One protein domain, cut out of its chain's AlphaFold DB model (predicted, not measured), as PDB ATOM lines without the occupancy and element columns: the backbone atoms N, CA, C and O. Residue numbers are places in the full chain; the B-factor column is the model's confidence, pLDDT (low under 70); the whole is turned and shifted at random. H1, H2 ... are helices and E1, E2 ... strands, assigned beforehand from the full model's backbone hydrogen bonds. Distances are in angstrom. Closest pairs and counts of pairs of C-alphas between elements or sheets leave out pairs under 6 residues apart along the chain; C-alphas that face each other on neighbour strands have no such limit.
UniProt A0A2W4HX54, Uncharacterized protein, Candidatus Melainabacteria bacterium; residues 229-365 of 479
ATOM      1  N   ALA A 229     118.725 115.681 151.235       82.25
ATOM      2  CA  ALA A 229     117.841 114.658 151.793       82.25
ATOM      3  C   ALA A 229     116.462 114.634 151.105       82.25
ATOM      4  O   ALA A 229     115.940 113.564 150.795       82.25
ATOM      5  N   ASP A 230     115.886 115.806 150.817       82.69
ATOM      6  CA  ASP A 230     114.612 115.892 150.093       82.69
ATOM      7  C   ASP A 230     114.765 115.431 148.634       82.69
ATOM      8  O   ASP A 230     113.865 114.802 148.079       82.69
ATOM      9  N   LEU A 231     115.905 115.734 148.003       83.06
ATOM     10  CA  LEU A 231     116.204 115.297 146.640       83.06
ATOM     11  C   LEU A 231     116.305 113.766 146.559       83.06
ATOM     12  O   LEU A 231     115.748 113.171 145.637       83.06
ATOM     13  N   GLU A 232     116.982 113.137 147.519       84.50
ATOM     14  CA  GLU A 232     117.120 111.680 147.606       84.50
ATOM     15  C   GLU A 232     115.758 110.991 147.758       84.50
ATOM     16  O   GLU A 232     115.464 110.070 146.997       84.50
ATOM     17  N   ASP A 233     114.885 111.490 148.641       86.50
ATOM     18  CA  ASP A 233     113.516 110.975 148.807       86.50
ATOM     19  C   ASP A 233     112.684 111.121 147.519       86.50
ATOM     20  O   ASP A 233     111.960 110.206 147.116       86.50
ATOM     21  N   ILE A 234     112.808 112.250 146.814       82.94
ATOM     22  CA  ILE A 234     112.126 112.459 145.528       82.94
ATOM     23  C   ILE A 234     112.643 111.483 144.467       82.94
ATOM     24  O   ILE A 234     111.845 110.894 143.736       82.94
ATOM     25  N   VAL A 235     113.958 111.286 144.375       82.19
ATOM     26  CA  VAL A 235     114.561 110.349 143.419       82.19
ATOM     27  C   VAL A 235     114.169 108.908 143.751       82.19
ATOM     28  O   VAL A 235     113.850 108.149 142.837       82.19
ATOM     29  N   GLU A 236     114.120 108.531 145.028       84.69
ATOM     30  CA  GLU A 236     113.647 107.213 145.458       84.69
ATOM     31  C   GLU A 236     112.176 107.001 145.076       84.69
ATOM     32  O   GLU A 236     111.815 105.955 144.528       84.69
ATOM     33  N   LYS A 237     111.319 108.010 145.282       82.69
ATOM     34  CA  LYS A 237     109.924 107.985 144.815       82.69
ATOM     35  C   LYS A 237     109.854 107.783 143.308       82.69
ATOM     36  O   LYS A 237     109.140 106.887 142.862       82.69
ATOM     37  N   CYS A 238     110.623 108.554 142.538       78.31
ATOM     38  CA  CYS A 238     110.730 108.402 141.086       78.31
ATOM     39  C   CYS A 238     111.136 106.984 140.675       78.31
ATOM     40  O   CYS A 238     110.569 106.469 139.724       78.31
ATOM     41  N   GLN A 239     112.079 106.354 141.382       75.94
ATOM     42  CA  GLN A 239     112.538 104.991 141.090       75.94
ATOM     43  C   GLN A 239     111.492 103.916 141.399       75.94
ATOM     44  O   GLN A 239     111.426 102.916 140.687       75.94
ATOM     45  N   LYS A 240     110.691 104.103 142.456       77.62
ATOM     46  CA  LYS A 240     109.596 103.185 142.821       77.62
ATOM     47  C   LYS A 240     108.448 103.222 141.819       77.62
ATOM     48  O   LYS A 240     107.731 102.240 141.656       77.62
ATOM     49  N   MET A 241     108.249 104.368 141.186       67.75
ATOM     50  CA  MET A 241     107.308 104.528 140.093       67.75
ATOM     51  C   MET A 241     107.934 103.999 138.800       67.75
ATOM     52  O   MET A 241     109.143 104.090 138.631       67.75
ATOM     53  N   ASP A 242     107.146 103.411 137.899       61.97
ATOM     54  CA  ASP A 242     107.673 102.774 136.685       61.97
ATOM     55  C   ASP A 242     108.388 103.810 135.789       61.97
ATOM     56  O   ASP A 242     107.776 104.550 135.013       61.97
ATOM     57  N   THR A 243     109.707 103.924 135.985       59.59
ATOM     58  CA  THR A 243     110.543 105.037 135.497       59.59
ATOM     59  C   THR A 243     110.499 105.200 133.985       59.59
ATOM     60  O   THR A 243     110.613 106.320 133.494       59.59
ATOM     61  N   SER A 244     110.259 104.114 133.250       60.41
ATOM     62  CA  SER A 244     110.162 104.123 131.787       60.41
ATOM     63  C   SER A 244     108.997 104.977 131.273       60.41
ATOM     64  O   SER A 244     109.109 105.628 130.234       60.41
ATOM     65  N   LYS A 245     107.887 105.033 132.021       71.19
ATOM     66  CA  LYS A 245     106.691 105.789 131.629       71.19
ATOM     67  C   LYS A 245     106.797 107.267 132.002       71.19
ATOM     68  O   LYS A 245     106.202 108.108 131.329       71.19
ATOM     69  N   TRP A 246     107.510 107.590 133.084       76.06
ATOM     70  CA  TRP A 246     107.451 108.903 133.747       76.06
ATOM     71  C   TRP A 246     108.783 109.668 133.769       76.06
ATOM     72  O   TRP A 246     108.875 110.735 134.386       76.06
ATOM     73  N   ALA A 247     109.807 109.163 133.076       83.31
ATOM     74  CA  ALA A 247     111.069 109.854 132.830       83.31
ATOM     75  C   ALA A 247     111.168 110.361 131.385       83.31
ATOM     76  O   ALA A 247     110.642 109.767 130.442       83.31
ATOM     77  N   SER A 248     111.866 111.483 131.192       83.25
ATOM     78  CA  SER A 248     112.054 112.041 129.850       83.25
ATOM     79  C   SER A 248     113.053 111.244 129.007       83.25
ATOM     80  O   SER A 248     112.871 111.151 127.795       83.25
ATOM     81  N   HIS A 249     114.079 110.659 129.622       83.44
ATOM     82  CA  HIS A 249     115.123 109.872 128.962       83.44
ATOM     83  C   HIS A 249     115.412 108.609 129.785       83.44
ATOM     84  O   HIS A 249     115.173 108.606 130.992       83.44
ATOM     85  N   ASP A 250     115.985 107.589 129.144       73.75
ATOM     86  CA  ASP A 250     116.430 106.359 129.822       73.75
ATOM     87  C   ASP A 250     117.575 106.638 130.814       73.75
ATOM     88  O   ASP A 250     117.728 105.969 131.838       73.75
ATOM     89  N   ASP A 251     118.350 107.690 130.537       71.19
ATOM     90  CA  ASP A 251     119.318 108.265 131.460       71.19
ATOM     91  C   ASP A 251     118.601 108.793 132.716       71.19
ATOM     92  O   ASP A 251     117.892 109.807 132.668       71.19
ATOM     93  N   ARG A 252     118.827 108.135 133.858       75.12
ATOM     94  CA  ARG A 252     118.299 108.548 135.170       75.12
ATOM     95  C   ARG A 252     118.699 109.987 135.532       75.12
ATOM     96  O   ARG A 252     119.696 110.528 135.049       75.12
ATOM     97  N   ILE A 253     117.935 110.590 136.444       82.56
ATOM     98  CA  ILE A 253     118.242 111.907 137.022       82.56
ATOM     99  C   ILE A 253     119.606 111.880 137.715       82.56
ATOM    100  O   ILE A 253     119.873 111.009 138.541       82.56
ATOM    101  N   ARG A 254     120.443 112.876 137.408       85.25
ATOM    102  CA  ARG A 254     121.693 113.140 138.128       85.25
ATOM    103  C   ARG A 254     121.433 114.070 139.304       85.25
ATOM    104  O   ARG A 254     120.704 115.057 139.161       85.25
ATOM    105  N   MET A 255     122.038 113.745 140.440       84.00
ATOM    106  CA  MET A 255     121.977 114.545 141.658       84.00
ATOM    107  C   MET A 255     123.211 115.442 141.731       84.00
ATOM    108  O   MET A 255     124.339 114.961 141.636       84.00
ATOM    109  N   TYR A 256     122.984 116.737 141.886       84.56
ATOM    110  CA  TYR A 256     123.991 117.773 142.013       84.56
ATOM    111  C   TYR A 256     123.947 118.330 143.438       84.56
ATOM    112  O   TYR A 256     122.905 118.836 143.852       84.56
ATOM    113  N   PRO A 257     125.059 118.263 144.193       74.06
ATOM    114  CA  PRO A 257     125.090 118.695 145.589       74.06
ATOM    115  C   PRO A 257     125.096 120.219 145.753       74.06
ATOM    116  O   PRO A 257     124.821 120.728 146.837       74.06
ATOM    117  N   SER A 258     125.439 120.955 144.695       75.31
ATOM    118  CA  SER A 258     125.619 122.403 144.738       75.31
ATOM    119  C   SER A 258     124.384 123.131 144.217       75.31
ATOM    120  O   SER A 258     123.935 122.901 143.094       75.31
ATOM    121  N   THR A 259     123.867 124.061 145.014       77.12
ATOM    122  CA  THR A 259     122.859 125.028 144.570       77.12
ATOM    123  C   THR A 259     123.532 126.225 143.892       77.12
ATOM    124  O   THR A 259     124.624 126.621 144.312       77.12
ATOM    125  N   PRO A 260     122.910 126.831 142.865       80.25
ATOM    126  CA  PRO A 260     123.415 128.061 142.275       80.25
ATOM    127  C   PRO A 260     123.532 129.187 143.307       80.25
ATOM    128  O   PRO A 260     122.713 129.244 144.228       80.25
ATOM    129  N   PRO A 261     124.519 130.087 143.157       76.44
ATOM    130  CA  PRO A 261     124.635 131.262 144.007       76.44
ATOM    131  C   PRO A 261     123.458 132.215 143.780       76.44
ATOM    132  O   PRO A 261     123.037 132.429 142.637       76.44
ATOM    133  N   ASP A 262     122.996 132.839 144.863       74.56
ATOM    134  CA  ASP A 262     121.965 133.876 144.832       74.56
ATOM    135  C   ASP A 262     122.478 135.090 144.051       74.56
ATOM    136  O   ASP A 262     123.221 135.937 144.552       74.56
ATOM    137  N   SER A 263     122.124 135.144 142.770       80.44
ATOM    138  CA  SER A 263     122.543 136.199 141.861       80.44
ATOM    139  C   SER A 263     121.467 136.463 140.818       80.44
ATOM    140  O   SER A 263     120.744 135.564 140.380       80.44
ATOM    141  N   ARG A 264     121.435 137.709 140.338       83.81
ATOM    142  CA  ARG A 264     120.477 138.158 139.323       83.81
ATOM    143  C   ARG A 264     120.568 137.361 138.018       83.81
ATOM    144  O   ARG A 264     119.581 137.255 137.297       83.81
ATOM    145  N   GLU A 265     121.740 136.817 137.699       85.81
ATOM    146  CA  GLU A 265     121.954 136.008 136.496       85.81
ATOM    147  C   GLU A 265     121.228 134.661 136.580       85.81
ATOM    148  O   GLU A 265     120.608 134.237 135.605       85.81
ATOM    149  N   TRP A 266     121.238 134.023 137.753       84.25
ATOM    150  CA  TRP A 266     120.521 132.769 137.993       84.25
ATOM    151  C   TRP A 266     119.007 132.980 138.102       84.25
ATOM    152  O   TRP A 266     118.247 132.203 137.519       84.25
ATOM    153  N   ASP A 267     118.562 134.084 138.711       84.31
ATOM    154  CA  ASP A 267     117.147 134.491 138.705       84.31
ATOM    155  C   ASP A 267     116.628 134.753 137.282       84.31
ATOM    156  O   ASP A 267     115.510 134.369 136.914       84.31
ATOM    157  N   PHE A 268     117.452 135.394 136.448       85.94
ATOM    158  CA  PHE A 268     117.152 135.593 135.036       85.94
ATOM    159  C   PHE A 268     117.097 134.259 134.291       85.94
ATOM    160  O   PHE A 268     116.153 134.015 133.535       85.94
ATOM    161  N   TRP A 269     118.074 133.379 134.523       88.62
ATOM    162  CA  TRP A 269     118.152 132.073 133.876       88.62
ATOM    163  C   TRP A 269     116.898 131.235 134.142       88.62
ATOM    164  O   TRP A 269     116.285 130.744 133.191       88.62
ATOM    165  N   ILE A 270     116.462 131.128 135.403       86.62
ATOM    166  CA  ILE A 270     115.290 130.317 135.759       86.62
ATOM    167  C   ILE A 270     113.997 130.946 135.239       86.62
ATOM    168  O   ILE A 270     113.128 130.236 134.740       86.62
ATOM    169  N   SER A 271     113.883 132.275 135.264       84.88
ATOM    170  CA  SER A 271     112.725 132.983 134.709       84.88
ATOM    171  C   SER A 271     112.610 132.774 133.197       84.88
ATOM    172  O   SER A 271     111.525 132.492 132.681       84.88
ATOM    173  N   ARG A 272     113.742 132.847 132.485       88.12
ATOM    174  CA  ARG A 272     113.828 132.555 131.051       88.12
ATOM    175  C   ARG A 272     113.449 131.104 130.764       88.12
ATOM    176  O   ARG A 272     112.636 130.864 129.873       88.12
ATOM    177  N   TYR A 273     113.990 130.156 131.532       89.62
ATOM    178  CA  TYR A 273     113.659 128.736 131.407       89.62
ATOM    179  C   TYR A 273     112.162 128.482 131.616       89.62
ATOM    180  O   TYR A 273     111.535 127.852 130.771       89.62
ATOM    181  N   ARG A 274     111.561 129.021 132.685       87.69
ATOM    182  CA  ARG A 274     110.135 128.835 133.000       87.69
ATOM    183  C   ARG A 274     109.226 129.304 131.867       87.69
ATOM    184  O   ARG A 274     108.331 128.566 131.460       87.69
ATOM    185  N   ARG A 275     109.476 130.498 131.326       85.00
ATOM    186  CA  ARG A 275     108.679 131.072 130.227       85.00
ATOM    187  C   ARG A 275     108.851 130.301 128.925       85.00
ATOM    188  O   ARG A 275     107.876 130.030 128.231       85.00
ATOM    189  N   ALA A 276     110.078 129.896 128.618       86.94
ATOM    190  CA  ALA A 276     110.364 129.061 127.461       86.94
ATOM    191  C   ALA A 276     109.710 127.679 127.547       86.94
ATOM    192  O   ALA A 276     109.115 127.208 126.579       86.94
ATOM    193  N   PHE A 277     109.772 127.061 128.726       90.12
ATOM    194  CA  PHE A 277     109.120 125.790 128.998       90.12
ATOM    195  C   PHE A 277     107.608 125.900 128.820       90.12
ATOM    196  O   PHE A 277     107.015 125.090 128.116       90.12
ATOM    197  N   GLN A 278     106.985 126.932 129.394       87.25
ATOM    198  CA  GLN A 278     105.553 127.191 129.227       87.25
ATOM    199  C   GLN A 278     105.166 127.393 127.760       87.25
ATOM    200  O   GLN A 278     104.134 126.885 127.330       87.25
ATOM    201  N   PHE A 279     105.987 128.104 126.986       85.81
ATOM    202  CA  PHE A 279     105.723 128.351 125.572       85.81
ATOM    203  C   PHE A 279     105.663 127.053 124.755       85.81
ATOM    204  O   PHE A 279     104.700 126.840 124.019       85.81
ATOM    205  N   ILE A 280     106.648 126.165 124.919       87.69
ATOM    206  CA  ILE A 280     106.652 124.864 124.231       87.69
ATOM    207  C   ILE A 280     105.540 123.962 124.768       87.69
ATOM    208  O   ILE A 280     104.841 123.320 123.985       87.69
ATOM    209  N   LEU A 281     105.324 123.951 126.085       89.19
ATOM    210  CA  LEU A 281     104.266 123.152 126.696       89.19
ATOM    211  C   LEU A 281     102.890 123.521 126.136       89.19
ATOM    212  O   LEU A 281     102.109 122.632 125.812       89.19
ATOM    213  N   LEU A 282     102.591 124.814 125.983       86.06
ATOM    214  CA  LEU A 282     101.334 125.265 125.383       86.06
ATOM    215  C   LEU A 282     101.160 124.753 123.954       86.06
ATOM    216  O   LEU A 282     100.051 124.370 123.596       86.06
ATOM    217  N   HIS A 283     102.230 124.704 123.161       85.62
ATOM    218  CA  HIS A 283     102.170 124.164 121.805       85.62
ATOM    219  C   HIS A 283     101.789 122.676 121.800       85.62
ATOM    220  O   HIS A 283     100.870 122.276 121.086       85.62
ATOM    221  N   HIS A 284     102.418 121.872 122.662       88.00
ATOM    222  CA  HIS A 284     102.073 120.453 122.813       88.00
ATOM    223  C   HIS A 284     100.658 120.250 123.361       88.00
ATOM    224  O   HIS A 284      99.927 119.377 122.899       88.00
ATOM    225  N   LEU A 285     100.220 121.075 124.315       87.88
ATOM    226  CA  LEU A 285      98.845 121.029 124.817       87.88
ATOM    227  C   LEU A 285      97.827 121.385 123.720       87.88
ATOM    228  O   LEU A 285      96.780 120.747 123.631       87.88
ATOM    229  N   GLU A 286      98.126 122.353 122.853       84.75
ATOM    230  CA  GLU A 286      97.273 122.689 121.707       84.75
ATOM    231  C   GLU A 286      97.139 121.527 120.707       84.75
ATOM    232  O   GLU A 286      96.065 121.375 120.120       84.75
ATOM    233  N   GLU A 287      98.162 120.687 120.547       85.44
ATOM    234  CA  GLU A 287      98.135 119.524 119.647       85.44
ATOM    235  C   GLU A 287      97.427 118.309 120.275       85.44
ATOM    236  O   GLU A 287      96.570 117.688 119.640       85.44
ATOM    237  N   TYR A 288      97.741 117.995 121.536       84.06
ATOM    238  CA  TYR A 288      97.354 116.728 122.162       84.06
ATOM    239  C   TYR A 288      96.204 116.829 123.170       84.06
ATOM    240  O   TYR A 288      95.451 115.865 123.303       84.06
ATOM    241  N   ALA A 289      96.041 117.955 123.875       81.19
ATOM    242  CA  ALA A 289      95.080 118.051 124.978       81.19
ATOM    243  C   ALA A 289      93.693 118.462 124.468       81.19
ATOM    244  O   ALA A 289      93.419 119.654 124.328       81.19
ATOM    245  N   LYS A 290      92.834 117.507 124.099       76.81
ATOM    246  CA  LYS A 290      91.511 117.779 123.500       76.81
ATOM    247  C   LYS A 290      90.406 117.906 124.541       76.81
ATOM    248  O   LYS A 290      89.732 118.933 124.570       76.81
ATOM    249  N   ASP A 291      90.285 116.905 125.403       76.81
ATOM    250  CA  ASP A 291      89.135 116.732 126.300       76.81
ATOM    251  C   ASP A 291      89.510 116.913 127.780       76.81
ATOM    252  O   ASP A 291      88.658 116.871 128.672       76.81
ATOM    253  N   GLU A 292      90.795 117.115 128.075       81.12
ATOM    254  CA  GLU A 292      91.276 117.286 129.436       81.12
ATOM    255  C   GLU A 292      90.862 118.645 130.017       81.12
ATOM    256  O   GLU A 292      90.996 119.694 129.388       81.12
ATOM    257  N   THR A 293      90.383 118.636 131.265       73.69
ATOM    258  CA  THR A 293      89.903 119.848 131.958       73.69
ATOM    259  C   THR A 293      90.695 120.192 133.217       73.69
ATOM    260  O   THR A 293      90.720 121.352 133.632       73.69
ATOM    261  N   ARG A 294      91.322 119.201 133.864       80.12
ATOM    262  CA  ARG A 294      92.032 119.351 135.142       80.12
ATOM    263  C   ARG A 294      93.222 118.397 135.216       80.12
ATOM    264  O   ARG A 294      93.214 117.342 134.590       80.12
ATOM    265  N   GLY A 295      94.208 118.769 136.022       81.69
ATOM    266  CA  GLY A 295      95.372 117.948 136.333       81.69
ATOM    267  C   GLY A 295      96.442 118.784 137.018       81.69
ATOM    268  O   GLY A 295      96.598 119.964 136.697       81.69
ATOM    269  N   ALA A 296      97.160 118.181 137.957       83.38
ATOM    270  CA  ALA A 296      98.354 118.767 138.538       83.38
ATOM    271  C   ALA A 296      99.510 117.772 138.459       83.38
ATOM    272  O   ALA A 296      99.347 116.592 138.777       83.38
ATOM    273  N   THR A 297     100.683 118.248 138.057       85.31
ATOM    274  CA  THR A 297     101.878 117.409 137.916       85.31
ATOM    275  C   THR A 297     103.087 118.127 138.492       85.31
ATOM    276  O   THR A 297     103.286 119.315 138.247       85.31
ATOM    277  N   SER A 298     103.901 117.402 139.257       85.69
ATOM    278  CA  SER A 298     105.167 117.877 139.808       85.69
ATOM    279  C   SER A 298     106.329 117.066 139.247       85.69
ATOM    280  O   SER A 298     106.299 115.832 139.232       85.69
ATOM    281  N   ILE A 299     107.349 117.781 138.780       86.56
ATOM    282  CA  ILE A 299     108.530 117.223 138.126       86.56
ATOM    283  C   ILE A 299     109.775 117.711 138.848       86.56
ATOM    284  O   ILE A 299     109.887 118.887 139.204       86.56
ATOM    285  N   VAL A 300     110.721 116.796 139.028       88.44
ATOM    286  CA  VAL A 300     112.095 117.112 139.405       88.44
ATOM    287  C   VAL A 300     112.954 117.188 138.148       88.44
ATOM    288  O   VAL A 300     112.873 116.319 137.279       88.44
ATOM    289  N   PHE A 301     113.770 118.233 138.055       90.19
ATOM    290  CA  PHE A 301     114.676 118.499 136.947       90.19
ATOM    291  C   PHE A 301     116.131 118.341 137.370       90.19
ATOM    292  O   PHE A 301     116.502 118.554 138.526       90.19
ATOM    293  N   SER A 302     116.959 117.987 136.398       90.50
ATOM    294  CA  SER A 302     118.412 117.970 136.501       90.50
ATOM    295  C   SER A 302     118.985 118.569 135.228       90.50
ATOM    296  O   SER A 302     118.623 118.140 134.126       90.50
ATOM    297  N   VAL A 303     119.805 119.609 135.386       91.25
ATOM    298  CA  VAL A 303     120.458 120.311 134.279       91.25
ATOM    299  C   VAL A 303     121.957 120.356 134.497       91.25
ATOM    300  O   VAL A 303     122.421 120.883 135.503       91.25
ATOM    301  N   ASP A 304     122.703 119.875 133.509       90.38
ATOM    302  CA  ASP A 304     124.164 119.943 133.481       90.38
ATOM    303  C   ASP A 304     124.630 121.256 132.831       90.38
ATOM    304  O   ASP A 304     123.978 121.770 131.917       90.38
ATOM    305  N   LYS A 305     125.852 121.710 133.148       87.25
ATOM    306  CA  LYS A 305     126.532 122.833 132.460       87.25
ATOM    307  C   LYS A 305     126.607 122.696 130.931       87.25
ATOM    308  O   LYS A 305     126.724 123.685 130.213       87.25
ATOM    309  N   ASN A 306     126.522 121.461 130.433       85.75
ATOM    310  CA  ASN A 306     126.529 121.124 129.009       85.75
ATOM    311  C   ASN A 306     125.141 121.250 128.347       85.75
ATOM    312  O   ASN A 306     124.996 120.892 127.181       85.75
ATOM    313  N   GLY A 307     124.109 121.690 129.077       84.88
ATOM    314  CA  GLY A 307     122.743 121.829 128.567       84.88
ATOM    315  C   GLY A 307     121.980 120.508 128.447       84.88
ATOM    316  O   GLY A 307     121.012 120.430 127.691       84.88
ATOM    317  N   ARG A 308     122.405 119.461 129.170       90.19
ATOM    318  CA  ARG A 308     121.655 118.199 129.251       90.19
ATOM    319  C   ARG A 308     120.533 118.370 130.261       90.19
ATOM    320  O   ARG A 308     120.818 118.571 131.434       90.19
ATOM    321  N   LEU A 309     119.285 118.287 129.806       91.25
ATOM    322  CA  LEU A 309     118.100 118.383 130.661       91.25
ATOM    323  C   LEU A 309     117.496 116.996 130.866       91.25
ATOM    324  O   LEU A 309     117.222 116.263 129.910       91.25
ATOM    325  N   ARG A 310     117.269 116.634 132.125       90.12
ATOM    326  CA  ARG A 310     116.531 115.438 132.536       90.12
ATOM    327  C   ARG A 310     115.390 115.853 133.442       90.12
ATOM    328  O   ARG A 310     115.513 116.813 134.200       90.12
ATOM    329  N   GLY A 311     114.287 115.124 133.362       90.12
ATOM    330  CA  GLY A 311     113.175 115.331 134.273       90.12
ATOM    331  C   GLY A 311     112.397 114.051 134.509       90.12
ATOM    332  O   GLY A 311     112.296 113.207 133.615       90.12
ATOM    333  N   CYS A 312     111.879 113.916 135.724       88.88
ATOM    334  CA  CYS A 312     111.044 112.797 136.134       88.88
ATOM    335  C   CYS A 312     109.849 113.310 136.928       88.88
ATOM    336  O   CYS A 312     109.981 114.175 137.800       88.88
ATOM    337  N   ILE A 313     108.676 112.785 136.595       87.50
ATOM    338  CA  ILE A 313     107.439 113.086 137.302       87.50
ATOM    339  C   ILE A 313     107.441 112.283 138.600       87.50
ATOM    340  O   ILE A 313     107.508 111.056 138.560       87.50
ATOM    341  N   PHE A 314     107.360 112.968 139.743       85.19
ATOM    342  CA  PHE A 314     107.307 112.309 141.052       85.19
ATOM    343  C   PHE A 314     105.912 112.326 141.693       85.19
ATOM    344  O   PHE A 314     105.635 111.565 142.617       85.19
ATOM    345  N   ALA A 315     105.029 113.207 141.224       83.25
ATOM    346  CA  ALA A 315     103.644 113.275 141.667       83.25
ATOM    347  C   ALA A 315     102.765 113.783 140.523       83.25
ATOM    348  O   ALA A 315     103.056 114.821 139.928       83.25
ATOM    349  N   THR A 316     101.683 113.073 140.217       86.19
ATOM    350  CA  THR A 316     100.727 113.481 139.182       86.19
ATOM    351  C   THR A 316      99.307 113.082 139.558       86.19
ATOM    352  O   THR A 316      99.063 111.972 140.018       86.19
ATOM    353  N   THR A 317      98.365 113.989 139.322       85.12
ATOM    354  CA  THR A 317      96.920 113.721 139.257       85.12
ATOM    355  C   THR A 317      96.388 113.850 137.827       85.12
ATOM    356  O   THR A 317      95.192 113.703 137.590       85.12
ATOM    357  N   SER A 318      97.274 114.151 136.875       81.62
ATOM    358  CA  SER A 318      96.979 114.382 135.463       81.62
ATOM    359  C   SER A 318      96.945 113.088 134.650       81.62
ATOM    360  O   SER A 318      97.628 112.115 134.977       81.62
ATOM    361  N   ASN A 319      96.214 113.130 133.532       85.06
ATOM    362  CA  ASN A 319      96.142 112.051 132.549       85.06
ATOM    363  C   ASN A 319      97.489 111.787 131.855       85.06
ATOM    364  O   ASN A 319      98.337 112.675 131.732       85.06
ATOM    365  N   ASP A 320      97.640 110.581 131.300       86.19
ATOM    366  CA  ASP A 320      98.842 110.153 130.572       86.19
ATOM    367  C   ASP A 320      99.201 111.074 129.392       86.19
ATOM    368  O   ASP A 320     100.382 111.296 129.134       86.19
ATOM    369  N   ASN A 321      98.212 111.658 128.707       88.25
ATOM    370  CA  ASN A 321      98.453 112.602 127.609       88.25
ATOM    371  C   ASN A 321      99.128 113.892 128.090       88.25
ATOM    372  O   ASN A 321     100.105 114.329 127.492       88.25
ATOM    373  N   LEU A 322      98.655 114.473 129.197       87.38
ATOM    374  CA  LEU A 322      99.240 115.692 129.769       87.38
ATOM    375  C   LEU A 322     100.667 115.439 130.264       87.38
ATOM    376  O   LEU A 322     101.564 116.252 130.046       87.38
ATOM    377  N   ASN A 323     100.886 114.276 130.880       88.69
ATOM    378  CA  ASN A 323     102.215 113.852 131.308       88.69
ATOM    379  C   ASN A 323     103.141 113.634 130.103       88.69
ATOM    380  O   ASN A 323     104.289 114.073 130.137       88.69
ATOM    381  N   ARG A 324     102.639 113.045 129.010       89.12
ATOM    382  CA  ARG A 324     103.384 112.914 127.750       89.12
ATOM    383  C   ARG A 324     103.800 114.282 127.204       89.12
ATOM    384  O   ARG A 324     104.977 114.448 126.905       89.12
ATOM    385  N   CYS A 325     102.902 115.269 127.165       90.31
ATOM    386  CA  CYS A 325     103.230 116.629 126.714       90.31
ATOM    387  C   CYS A 325     104.367 117.262 127.529       90.31
ATOM    388  O   CYS A 325     105.257 117.900 126.966       90.31
ATOM    389  N   LEU A 326     104.367 117.075 128.855       90.31
ATOM    390  CA  LEU A 326     105.449 117.560 129.717       90.31
ATOM    391  C   LEU A 326     106.781 116.877 129.385       90.31
ATOM    392  O   LEU A 326     107.799 117.550 129.248       90.31
ATOM    393  N   LEU A 327     106.783 115.552 129.233       90.44
ATOM    394  CA  LEU A 327     107.999 114.800 128.918       90.44
ATOM    395  C   LEU A 327     108.535 115.123 127.515       90.44
ATOM    396  O   LEU A 327     109.746 115.243 127.343       90.44
ATOM    397  N   GLU A 328     107.659 115.317 126.531       90.19
ATOM    398  CA  GLU A 328     108.031 115.766 125.183       90.19
ATOM    399  C   GLU A 328     108.612 117.181 125.199       90.19
ATOM    400  O   GLU A 328     109.663 117.413 124.609       90.19
ATOM    401  N   THR A 329     108.030 118.092 125.984       91.38
ATOM    402  CA  THR A 329     108.585 119.440 126.190       91.38
ATOM    403  C   THR A 329     110.019 119.384 126.728       91.38
ATOM    404  O   THR A 329     110.889 120.132 126.286       91.38
ATOM    405  N   ILE A 330     110.299 118.463 127.656       91.31
ATOM    406  CA  ILE A 330     111.647 118.258 128.207       91.31
ATOM    407  C   ILE A 330     112.616 117.743 127.142       91.31
ATOM    408  O   ILE A 330     113.774 118.162 127.106       91.31
ATOM    409  N   ARG A 331     112.158 116.828 126.283       89.81
ATOM    410  CA  ARG A 331     112.959 116.283 125.180       89.81
ATOM    411  C   ARG A 331     113.295 117.361 124.152       89.81
ATOM    412  O   ARG A 331     114.446 117.440 123.741       89.81
ATOM    413  N   ASP A 332     112.335 118.217 123.816       88.62
ATOM    414  CA  ASP A 332     112.525 119.313 122.859       88.62
ATOM    415  C   ASP A 332     113.458 120.409 123.391       88.62
ATOM    416  O   ASP A 332     114.189 121.038 122.627       88.62
ATOM    417  N   LEU A 333     113.461 120.633 124.707       88.69
ATOM    418  CA  LEU A 333     114.352 121.598 125.354       88.69
ATOM    419  C   LEU A 333     115.779 121.085 125.556       88.69
ATOM    420  O   LEU A 333     116.683 121.894 125.775       88.69
ATOM    421  N   ASN A 334     116.000 119.772 125.516       89.75
ATOM    422  CA  ASN A 334     117.311 119.188 125.765       89.75
ATOM    423  C   ASN A 334     118.330 119.670 124.710       89.75
ATOM    424  O   ASN A 334     118.144 119.474 123.512       89.75
ATOM    425  N   GLY A 335     119.416 120.308 125.156       84.81
ATOM    426  CA  GLY A 335     120.416 120.914 124.270       84.81
ATOM    427  C   GLY A 335     120.047 122.292 123.700       84.81
ATOM    428  O   GLY A 335     120.781 122.808 122.857       84.81
ATOM    429  N   SER A 336     118.951 122.915 124.146       87.81
ATOM    430  CA  SER A 336     118.602 124.290 123.760       87.81
ATOM    431  C   SER A 336     119.561 125.320 124.368       87.81
ATOM    432  O   SER A 336     120.035 125.166 125.500       87.81
ATOM    433  N   ARG A 337     119.775 126.452 123.676       87.62
ATOM    434  CA  ARG A 337     120.541 127.599 124.198       87.62
ATOM    435  C   ARG A 337     119.991 128.156 125.513       87.62
ATOM    436  O   ARG A 337     120.717 128.827 126.245       87.62
ATOM    437  N   ILE A 338     118.721 127.890 125.824       87.12
ATOM    438  CA  ILE A 338     118.065 128.341 127.060       87.12
ATOM    439  C   ILE A 338     118.630 127.652 128.299       87.12
ATOM    440  O   ILE A 338     118.584 128.205 129.396       87.12
ATOM    441  N   LEU A 339     119.223 126.475 128.132       88.06
ATOM    442  CA  LEU A 339     119.844 125.748 129.231       88.06
ATOM    443  C   LEU A 339     121.289 126.182 129.477       88.06
ATOM    444  O   LEU A 339     121.876 125.790 130.481       88.06
ATOM    445  N   LYS A 340     121.871 127.009 128.598       88.50
ATOM    446  CA  LYS A 340     123.241 127.495 128.766       88.50
ATOM    447  C   LYS A 340     123.345 128.325 130.042       88.50
ATOM    448  O   LYS A 340     122.597 129.291 130.209       88.50
ATOM    449  N   PHE A 341     124.255 127.922 130.923       89.62
ATOM    450  CA  PHE A 341     124.528 128.608 132.182       89.62
ATOM    451  C   PHE A 341     125.166 129.988 131.954       89.62
ATOM    452  O   PHE A 341     125.726 130.233 130.875       89.62
ATOM    453  N   PRO A 342     125.088 130.887 132.953       85.75
ATOM    454  CA  PRO A 342     125.844 132.137 132.963       85.75
ATOM    455  C   PRO A 342     127.358 131.906 132.820       85.75
ATOM    456  O   PRO A 342     127.847 130.781 132.956       85.75
ATOM    457  N   ALA A 343     128.112 132.960 132.501       82.12
ATOM    458  CA  ALA A 343     129.551 132.845 132.271       82.12
ATOM    459  C   ALA A 343     130.288 132.406 133.552       82.12
ATOM    460  O   ALA A 343     130.053 132.959 134.619       82.12
ATOM    461  N   ASN A 344     131.199 131.431 133.428       77.31
ATOM    462  CA  ASN A 344     131.974 130.843 134.533       77.31
ATOM    463  C   ASN A 344     131.110 130.351 135.711       77.31
ATOM    464  O   ASN A 344     131.228 130.864 136.826       77.31
ATOM    465  N   PRO A 345     130.243 129.344 135.496       80.12
ATOM    466  CA  PRO A 345     129.388 128.851 136.561       80.12
ATOM    467  C   PRO A 345     130.239 128.177 137.653       80.12
ATOM    468  O   PRO A 345     131.077 127.332 137.332       80.12
ATOM    469  N   PRO A 346     129.998 128.474 138.943       80.44
ATOM    470  CA  PRO A 346     130.681 127.802 140.051       80.44
ATOM    471  C   PRO A 346     130.166 126.372 140.295       80.44
ATOM    472  O   PRO A 346     130.655 125.689 141.188       80.44
ATOM    473  N   ILE A 347     129.168 125.922 139.524       85.88
ATOM    474  CA  ILE A 347     128.476 124.642 139.692       85.88
ATOM    475  C   ILE A 347     128.539 123.796 138.417       85.88
ATOM    476  O   ILE A 347     128.526 124.313 137.297       85.88
ATOM    477  N   GLU A 348     128.558 122.473 138.584       86.75
ATOM    478  CA  GLU A 348     128.553 121.526 137.460       86.75
ATOM    479  C   GLU A 348     127.156 121.257 136.897       86.75
ATOM    480  O   GLU A 348     127.005 120.965 135.706       86.75
ATOM    481  N   GLY A 349     126.140 121.382 137.745       86.81
ATOM    482  CA  GLY A 349     124.745 121.176 137.406       86.81
ATOM    483  C   GLY A 349     123.833 121.630 138.536       86.81
ATOM    484  O   GLY A 349     124.299 121.992 139.616       86.81
ATOM    485  N   TRP A 350     122.535 121.644 138.260       87.69
ATOM    486  CA  TRP A 350     121.524 122.143 139.179       87.69
ATOM    487  C   TRP A 350     120.271 121.266 139.154       87.69
ATOM    488  O   TRP A 350     119.747 120.938 138.086       87.69
ATOM    489  N   ASN A 351     119.778 120.915 140.345       88.31
ATOM    490  CA  ASN A 351     118.475 120.299 140.539       88.31
ATOM    491  C   ASN A 351     117.444 121.288 141.078       88.31
ATOM    492  O   ASN A 351     117.685 122.002 142.051       88.31
ATOM    493  N   PHE A 352     116.259 121.266 140.480       86.88
ATOM    494  CA  PHE A 352     115.122 122.062 140.924       86.88
ATOM    495  C   PHE A 352     113.813 121.334 140.616       86.88
ATOM    496  O   PHE A 352     113.757 120.446 139.767       86.88
ATOM    497  N   THR A 353     112.744 121.711 141.307       84.06
ATOM    498  CA  THR A 353     111.405 121.150 141.102       84.06
ATOM    499  C   THR A 353     110.470 122.204 140.562       84.06
ATOM    500  O   THR A 353     110.543 123.369 140.953       84.06
ATOM    501  N   MET A 354     109.535 121.779 139.724       83.88
ATOM    502  CA  MET A 354     108.421 122.617 139.309       83.88
ATOM    503  C   MET A 354     107.119 121.832 139.365       83.88
ATOM    504  O   MET A 354     107.085 120.626 139.117       83.88
ATOM    505  N   SER A 355     106.048 122.551 139.675       83.00
ATOM    506  CA  SER A 355     104.683 122.048 139.690       83.00
ATOM    507  C   SER A 355     103.832 122.839 138.708       83.00
ATOM    508  O   SER A 355     103.940 124.064 138.641       83.00
ATOM    509  N   TRP A 356     102.958 122.145 137.990       81.38
ATOM    510  CA  TRP A 356     101.991 122.746 137.081       81.38
ATOM    511  C   TRP A 356     100.574 122.412 137.517       81.38
ATOM    512  O   TRP A 356     100.273 121.249 137.780       81.38
ATOM    513  N   ASP A 357      99.711 123.428 137.517       84.50
ATOM    514  CA  ASP A 357      98.261 123.265 137.463       84.50
ATOM    515  C   ASP A 357      97.801 123.536 136.025       84.50
ATOM    516  O   ASP A 357      97.954 124.636 135.483       84.50
ATOM    517  N   PHE A 358      97.252 122.509 135.383       84.81
ATOM    518  CA  PHE A 358      96.822 122.595 133.995       84.81
ATOM    519  C   PHE A 358      95.521 123.373 133.803       84.81
ATOM    520  O   PHE A 358      95.227 123.742 132.669       84.81
ATOM    521  N   ARG A 359      94.753 123.681 134.860       83.88
ATOM    522  CA  ARG A 359      93.444 124.348 134.739       83.88
ATOM    523  C   ARG A 359      93.521 125.632 133.907       83.88
ATOM    524  O   ARG A 359      92.737 125.811 132.976       83.88
ATOM    525  N   ARG A 360      94.466 126.524 134.227       79.94
ATOM    526  CA  ARG A 360      94.610 127.822 133.544       79.94
ATOM    527  C   ARG A 360      95.154 127.662 132.124       79.94
ATOM    528  O   ARG A 360      94.654 128.301 131.202       79.94
ATOM    529  N   MET A 361      96.141 126.787 131.936       82.06
ATOM    530  CA  MET A 361      96.727 126.532 130.616       82.06
ATOM    531  C   MET A 361      95.709 125.914 129.654       82.06
ATOM    532  O   MET A 361      95.573 126.389 128.532       82.06
ATOM    533  N   LEU A 362      94.936 124.922 130.101       87.00
ATOM    534  CA  LEU A 362      93.894 124.283 129.293       87.00
ATOM    535  C   LEU A 362      92.770 125.261 128.932       87.00
ATOM    536  O   LEU A 362      92.281 125.236 127.805       87.00
ATOM    537  N   ALA A 363      92.410 126.178 129.837       83.75
ATOM    538  CA  ALA A 363      91.456 127.244 129.531       83.75
ATOM    539  C   ALA A 363      91.963 128.166 128.405       83.75
ATOM    540  O   ALA A 363      91.213 128.478 127.480       83.75
ATOM    541  N   ILE A 364      93.245 128.551 128.439       82.62
ATOM    542  CA  ILE A 364      93.873 129.357 127.378       82.62
ATOM    543  C   ILE A 364      93.900 128.589 126.054       82.62
ATOM    544  O   ILE A 364      93.558 129.151 125.015       82.62
ATOM    545  N   VAL A 365      94.271 127.306 126.083       85.50
ATOM    546  CA  VAL A 365      94.293 126.435 124.897       85.50
ATOM    547  C   VAL A 365      92.902 126.339 124.271       85.50
ATOM    548  O   VAL A 365      92.759 126.520 123.062       85.50
TER     549      VAL A 365
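Overview. This is residues 229 to 365 of the 479 residues of an uncharacterized protein of Candidatus Melainabacteria bacterium (UniProt A0A2W4HX54). What shape do these atoms make? A strongly twisted sheet of three strands has H4 packed along one face and H1 across the other, three layers in all, and the long H3 packs on H4 with residues 277 to 288. The short H5, at the end of the printed part, packs on H3. What is it built of? The printed part has 137 residues with five named helices and three named strands, in the order H1 H2 H3 E1 E2 H4 E3 H5, a mixed class; the sheet's order is E2, E1, E3, all antiparallel. How large is it? It is compact, with a radius of gyration of the C-alphas of 14.8 A, and spans 46 by 32 by 22 A.

Arrangement. How do the strands pair? E1, residues 296 to 304, is the inner strand, and it forms a hairpin with the edge strand E2, residues 309 to 316, where N 302 and O 310 are 2.9 A apart, within hydrogen-bond range. The other edge strand is E3, residues 349 to 357, with N 299 and O 354 2.9 A apart. Which helices are on the sheet? H4, residues 320 to 333, runs along the strands at a height over the sheet of 9.1 A, and its closest C-alphas to E2 are those of Ile 330 and Leu 309, 6.9 A. H1, residues 229 to 240, on the opposite face, runs across the strands at a height of 9.2 A, with the C-alphas of Cys 238 and Phe 314 closest, 5.2 A. H2, residues 243 to 246, is on the same face as H4, its Trp 246 C-alpha 5.5 A from that of Ile 313. Which helices touch? H3, residues 264 to 288, touches H4 at a steep tilt of 49 degrees, opposite ways, the C-alphas of His 284 and Cys 325 closest at 5.6 A. H5, residues 358 to 365, touches H3 with residues 282 to 286 of H3 alone, the C-alphas of Val 365 and Glu 286 closest at 5.8 A. Are the helix backbones well formed? Every O i to N i+4 pair is within hydrogen-bond range in H1, H3, H4 and H5; H2 is too short for such a pair. E2, H4 and E3 make a split strand-helix-strand unit, two strands running the same way with E1 between them, and its crossover is left-handed.

Along the chain. Where are the ends? H1 begins at C-alpha 229, (117.841, 114.658, 151.793), and H5 ends at C-alpha 365, (94.293, 126.435, 124.897). Which elements are long? From first to last C-alpha H3 measures 35.9 A, E3 26.6 A and E1 26.3 A.

Size, cuts and confidence. What is the widest reach? The two C-alphas farthest apart are those of Asp 291 and Asn 344, 45.8 A. Which links are long? Those from H2 to H3 and from H4 to E3 are long, and the printed part has no cut. Where is confidence low? Residues 241 to 244 are under 70, and the mean pLDDT of the printed part is 84.0.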